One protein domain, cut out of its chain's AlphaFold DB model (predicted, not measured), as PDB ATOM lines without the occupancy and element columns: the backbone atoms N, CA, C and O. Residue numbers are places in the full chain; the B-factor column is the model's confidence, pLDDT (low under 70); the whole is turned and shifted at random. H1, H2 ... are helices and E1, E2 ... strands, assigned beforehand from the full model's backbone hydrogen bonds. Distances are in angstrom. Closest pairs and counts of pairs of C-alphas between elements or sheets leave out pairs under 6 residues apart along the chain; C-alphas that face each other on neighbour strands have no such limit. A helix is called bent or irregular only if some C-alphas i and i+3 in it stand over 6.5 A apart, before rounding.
ATOM      1  N   VAL A   9     142.021 244.616 199.469       73.62
ATOM      2  CA  VAL A   9     143.232 244.038 200.083       73.62
ATOM      3  C   VAL A   9     142.870 243.387 201.411       73.62
ATOM      4  O   VAL A   9     142.458 244.060 202.353       73.62
ATOM      5  N   SER A  10     143.029 242.065 201.505       82.19
ATOM      6  CA  SER A  10     142.830 241.356 202.772       82.19
ATOM      7  C   SER A  10     143.981 241.635 203.745       82.19
ATOM      8  O   SER A  10     145.142 241.740 203.341       82.19
ATOM      9  N   ASP A  11     143.678 241.692 205.046       83.25
ATOM     10  CA  ASP A  11     144.690 241.874 206.100       83.25
ATOM     11  C   ASP A  11     145.794 240.800 206.021       83.25
ATOM     12  O   ASP A  11     146.970 241.090 206.224       83.25
ATOM     13  N   SER A  12     145.431 239.562 205.657       82.81
ATOM     14  CA  SER A  12     146.384 238.461 205.463       82.81
ATOM     15  C   SER A  12     147.340 238.714 204.292       82.81
ATOM     16  O   SER A  12     148.538 238.454 204.407       82.81
ATOM     17  N   ASN A  13     146.843 239.259 203.176       84.75
ATOM     18  CA  ASN A  13     147.688 239.628 202.040       84.75
ATOM     19  C   ASN A  13     148.668 240.743 202.428       84.75
ATOM     20  O   ASN A  13     149.857 240.657 202.121       84.75
ATOM     21  N   LEU A  14     148.185 241.753 203.158       82.81
ATOM     22  CA  LEU A  14     149.009 242.858 203.638       82.81
ATOM     23  C   LEU A  14     150.097 242.382 204.611       82.81
ATOM     24  O   LEU A  14     151.249 242.799 204.490       82.81
ATOM     25  N   TYR A  15     149.756 241.478 205.532       81.69
ATOM     26  CA  TYR A  15     150.705 240.871 206.464       81.69
ATOM     27  C   TYR A  15     151.824 240.134 205.718       81.69
ATOM     28  O   TYR A  15     152.994 240.465 205.895       81.69
ATOM     29  N   LYS A  16     151.470 239.242 204.783       83.44
ATOM     30  CA  LYS A  16     152.445 238.503 203.961       83.44
ATOM     31  C   LYS A  16     153.353 239.432 203.147       83.44
ATOM     32  O   LYS A  16     154.559 239.212 203.068       83.44
ATOM     33  N   LYS A  17     152.798 240.498 202.557       81.69
ATOM     34  CA  LYS A  17     153.582 241.515 201.832       81.69
ATOM     35  C   LYS A  17     154.552 242.255 202.753       81.69
ATOM     36  O   LYS A  17     155.689 242.506 202.359       81.69
ATOM     37  N   THR A  18     154.120 242.570 203.972       81.62
ATOM     38  CA  THR A  18     154.940 243.261 204.976       81.62
ATOM     39  C   THR A  18     156.072 242.368 205.476       81.62
ATOM     40  O   THR A  18     157.211 242.821 205.551       81.62
ATOM     41  N   GLU A  19     155.795 241.090 205.749       81.81
ATOM     42  CA  GLU A  19     156.823 240.105 206.101       81.81
ATOM     43  C   GLU A  19     157.856 239.957 204.985       81.81
ATOM     44  O   GLU A  19     159.055 240.059 205.240       81.81
ATOM     45  N   ARG A  20     157.401 239.814 203.733       82.50
ATOM     46  CA  ARG A  20     158.291 239.715 202.570       82.50
ATOM     47  C   ARG A  20     159.181 240.950 202.431       82.50
ATOM     48  O   ARG A  20     160.388 240.811 202.252       82.50
ATOM     49  N   ALA A  21     158.611 242.147 202.550       76.62
ATOM     50  CA  ALA A  21     159.371 243.394 202.508       76.62
ATOM     51  C   ALA A  21     160.383 243.492 203.664       76.62
ATOM     52  O   ALA A  21     161.525 243.894 203.448       76.62
ATOM     53  N   GLY A  22     159.998 243.072 204.873       78.31
ATOM     54  CA  GLY A  22     160.881 243.029 206.037       78.31
ATOM     55  C   GLY A  22     162.068 242.083 205.849       78.31
ATOM     56  O   GLY A  22     163.192 242.441 206.195       78.31
ATOM     57  N   SER A  23     161.850 240.909 205.257       77.38
ATOM     58  CA  SER A  23     162.919 239.953 204.944       77.38
ATOM     59  C   SER A  23     163.890 240.492 203.893       77.38
ATOM     60  O   SER A  23     165.100 240.404 204.078       77.38
ATOM     61  N   VAL A  24     163.385 241.127 202.831       78.00
ATOM     62  CA  VAL A  24     164.227 241.764 201.799       78.00
ATOM     63  C   VAL A  24     165.033 242.925 202.387       78.00
ATOM     64  O   VAL A  24     166.229 243.042 202.129       78.00
ATOM     65  N   TYR A  25     164.412 243.754 203.231       74.31
ATOM     66  CA  TYR A  25     165.103 244.851 203.906       74.31
ATOM     67  C   TYR A  25     166.188 244.348 204.865       74.31
ATOM     68  O   TYR A  25     167.255 244.944 204.940       74.31
ATOM     69  N   LYS A  26     165.964 243.235 205.571       79.75
ATOM     70  CA  LYS A  26     167.017 242.603 206.377       79.75
ATOM     71  C   LYS A  26     168.165 242.086 205.515       79.75
ATOM     72  O   LYS A  26     169.297 242.121 205.961       79.75
ATOM     73  N   LEU A  27     167.892 241.611 204.304       79.62
ATOM     74  CA  LEU A  27     168.926 241.043 203.445       79.62
ATOM     75  C   LEU A  27     169.819 242.116 202.808       79.62
ATOM     76  O   LEU A  27     171.032 241.943 202.782       79.62
ATOM     77  N   PHE A  28     169.230 243.213 202.322       81.06
ATOM     78  CA  PHE A  28     169.944 244.232 201.533       81.06
ATOM     79  C   PHE A  28     170.044 245.606 202.204       81.06
ATOM     80  O   PHE A  28     170.820 246.461 201.784       81.06
ATOM     81  N   GLY A  29     169.224 245.855 203.220       79.12
ATOM     82  CA  GLY A  29     169.182 247.113 203.955       79.12
ATOM     83  C   GLY A  29     170.151 247.137 205.131       79.12
ATOM     84  O   GLY A  29     170.970 246.244 205.333       79.12
ATOM     85  N   LYS A  30     170.060 248.193 205.936       81.56
ATOM     86  CA  LYS A  30     170.842 248.309 207.166       81.56
ATOM     87  C   LYS A  30     170.191 247.492 208.275       81.56
ATOM     88  O   LYS A  30     169.023 247.709 208.606       81.56
ATOM     89  N   ILE A  31     170.963 246.599 208.872       81.69
ATOM     90  CA  ILE A  31     170.567 245.773 210.008       81.69
ATOM     91  C   ILE A  31     171.232 246.343 211.257       81.69
ATOM     92  O   ILE A  31     172.360 246.820 211.204       81.69
ATOM     93  N   ILE A  32     170.552 246.290 212.396       82.62
ATOM     94  CA  ILE A  32     171.192 246.556 213.684       82.62
ATOM     95  C   ILE A  32     171.709 245.226 214.217       82.62
ATOM     96  O   ILE A  32     170.920 244.308 214.440       82.62
ATOM     97  N   ASP A  33     173.016 245.134 214.440       78.50
ATOM     98  CA  ASP A  33     173.622 243.976 215.086       78.50
ATOM     99  C   ASP A  33     173.023 243.817 216.499       78.50
ATOM    100  O   ASP A  33     173.103 244.743 217.323       78.50
ATOM    101  N   PRO A  34     172.392 242.670 216.808       78.31
ATOM    102  CA  PRO A  34     171.743 242.457 218.093       78.31
ATOM    103  C   PRO A  34     172.719 242.500 219.276       78.31
ATOM    104  O   PRO A  34     172.293 242.909 220.363       78.31
ATOM    105  N   ALA A  35     173.991 242.139 219.075       85.88
ATOM    106  CA  ALA A  35     175.029 242.116 220.101       85.88
ATOM    107  C   ALA A  35     175.688 243.490 220.278       85.88
ATOM    108  O   ALA A  35     175.774 243.993 221.398       85.88
ATOM    109  N   THR A  36     176.110 244.131 219.185       89.31
ATOM    110  CA  THR A  36     176.879 245.389 219.260       89.31
ATOM    111  C   THR A  36     176.025 246.656 219.183       89.31
ATOM    112  O   THR A  36     176.534 247.750 219.433       89.31
ATOM    113  N   LYS A  37     174.728 246.532 218.859       88.50
ATOM    114  CA  LYS A  37     173.773 247.637 218.633       88.50
ATOM    115  C   LYS A  37     174.199 248.629 217.545       88.50
ATOM    116  O   LYS A  37     173.658 249.732 217.478       88.50
ATOM    117  N   LYS A  38     175.153 248.255 216.692       88.81
ATOM    118  CA  LYS A  38     175.622 249.077 215.574       88.81
ATOM    119  C   LYS A  38     174.871 248.738 214.295       88.81
ATOM    120  O   LYS A  38     174.441 247.604 214.105       88.81
ATOM    121  N   GLU A  39     174.741 249.727 213.415       85.06
ATOM    122  CA  GLU A  39     174.274 249.495 212.050       85.06
ATOM    123  C   GLU A  39     175.347 248.740 211.260       85.06
ATOM    124  O   GLU A  39     176.494 249.178 211.169       85.06
ATOM    125  N   VAL A  40     174.952 247.621 210.668       81.31
ATOM    126  CA  VAL A  40     175.728 246.835 209.714       81.31
ATOM    127  C   VAL A  40     174.953 246.835 208.402       81.31
ATOM    128  O   VAL A  40     173.735 246.654 208.382       81.31
ATOM    129  N   MET A  41     175.640 247.090 207.292       80.31
ATOM    130  CA  MET A  41     175.019 246.991 205.972       80.31
ATOM    131  C   MET A  41     174.766 245.514 205.653       80.31
ATOM    132  O   MET A  41     175.655 244.688 205.860       80.31
ATOM    133  N   GLY A  42     173.577 245.187 205.149       77.38
ATOM    134  CA  GLY A  42     173.291 243.885 204.559       77.38
ATOM    135  C   GLY A  42     174.104 243.635 203.284       77.38
ATOM    136  O   GLY A  42     175.055 244.352 202.959       77.38
ATOM    137  N   ILE A  43     173.728 242.602 202.536       78.88
ATOM    138  CA  ILE A  43     174.337 242.295 201.243       78.88
ATOM    139  C   ILE A  43     174.127 243.496 200.316       78.88
ATOM    140  O   ILE A  43     173.003 243.935 200.096       78.88
ATOM    141  N   GLY A  44     175.213 244.040 199.775       74.75
ATOM    142  CA  GLY A  44     175.125 245.112 198.793       74.75
ATOM    143  C   GLY A  44     174.440 244.624 197.513       74.75
ATOM    144  O   GLY A  44     174.749 243.544 197.007       74.75
ATOM    145  N   ILE A  45     173.488 245.406 196.992       69.00
ATOM    146  CA  ILE A  45     172.765 245.084 195.748       69.00
ATOM    147  C   ILE A  45     173.706 244.964 194.539       69.00
ATOM    148  O   ILE A  45     173.413 244.230 193.601       69.00
ATOM    149  N   ASP A  46     174.861 245.627 194.587       67.25
ATOM    150  CA  ASP A  46     175.962 245.521 193.628       67.25
ATOM    151  C   ASP A  46     176.445 244.073 193.455       67.25
ATOM    152  O   ASP A  46     176.776 243.658 192.346       67.25
ATOM    153  N   LYS A  47     176.375 243.260 194.516       68.69
ATOM    154  CA  LYS A  47     176.728 241.834 194.471       68.69
ATOM    155  C   LYS A  47     175.688 240.976 193.749       68.69
ATOM    156  O   LYS A  47     176.016 239.884 193.300       68.69
ATOM    157  N   VAL A  48     174.450 241.457 193.622       65.31
ATOM    158  CA  VAL A  48     173.368 240.768 192.896       65.31
ATOM    159  C   VAL A  48     173.476 241.027 191.392       65.31
ATOM    160  O   VAL A  48     173.270 240.115 190.594       65.31
ATOM    161  N   TYR A  49     173.881 242.236 190.990       58.09
ATOM    162  CA  TYR A  49     174.095 242.584 189.577       58.09
ATOM    163  C   TYR A  49     175.263 241.818 188.922       58.09
ATOM    164  O   TYR A  49     175.311 241.699 187.699       58.09
ATOM    165  N   GLY A  50     176.161 241.227 189.719       53.88
ATOM    166  CA  GLY A  50     177.249 240.364 189.243       53.88
ATOM    167  C   GLY A  50     176.830 238.955 188.796       53.88
ATOM    168  O   GLY A  50     177.663 238.225 188.267       53.88
ATOM    169  N   ILE A  51     175.564 238.558 188.982       55.31
ATOM    170  CA  ILE A  51     175.052 237.222 188.608       55.31
ATOM    171  C   ILE A  51     174.381 237.249 187.218       55.31
ATOM    172  O   ILE A  51     173.690 236.315 186.830       55.31
ATOM    173  N   SER A  52     174.606 238.295 186.415       49.12
ATOM    174  CA  SER A  52     174.156 238.335 185.013       49.12
ATOM    175  C   SER A  52     175.011 237.479 184.062       49.12
ATOM    176  O   SER A  52     174.954 237.653 182.847       49.12
ATOM    177  N   TYR A  53     175.770 236.505 184.573       51.19
ATOM    178  CA  TYR A  53     176.162 235.372 183.740       51.19
ATOM    179  C   TYR A  53     174.866 234.653 183.387       51.19
ATOM    180  O   TYR A  53     174.224 234.073 184.261       51.19
TER     181      TYR A  53
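AT A GLANCE: This is residues 9 to 53 of the 244 residues of an uncharacterized protein of Rhizophagus irregularis (strain DAOM 181602 / DAOM 197198 / MUCL 43194) (UniProt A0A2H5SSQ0). The domain has the outline of a T: the small antiparallel hairpin of E1 and E2 makes one end of the crossbar, the tail with the short helix H2 makes the other, and the long helix H1 is the stem, with residues 9 to 23 sticking out free. The printed part has 45 residues, with two named helices and two named strands in the order H1, E1, E2, H2 along the chain, and its class is mixed, helices and strands. It is only just extended, close to loose, with a radius of gyration of the C-alphas of 14.1 A, and flat, spanning 37 by 35 by 10 A.

IN THESE COORDINATES: E1 is residues 30 to 32, 6.8 A from first to last C-alpha, beginning at C-alpha 30 (170.842, 248.309, 207.166). E2 is residues 39 to 41, 6.6 A long. H1 is residues 11 to 28, 25.8 A long, beginning at C-alpha 11 (144.690, 241.874, 206.100). H2 is residues 46 to 49, 5.3 A long, ending at C-alpha 49 (174.095, 242.584, 189.577).

HOW THE PARTS SIT: E1 and E2 are antiparallel neighbours and form a hairpin, with 141 degrees between their directions. C-alphas 31 and 40 face each other at 5.3 A, and N 31 and O 40 are within hydrogen-bond range at 2.8 A. The closest C-alphas of H1 and E2 are those of Phe 28 and Met 41, 7.3 A apart. H2 is apart from H1 and from E1. In H1 every O i to N i+4 pair is within hydrogen-bond range; H2 is too short for such a pair, and its one O i to N i+3 pair is within range.

THE WHOLE: The C-alphas of Asp 11 and Tyr 53, the two farthest apart, are 39.2 A apart. The printed part has no cut and no long link. The mean pLDDT of the printed part is 76.8, and residues 45 to 53 are under 70.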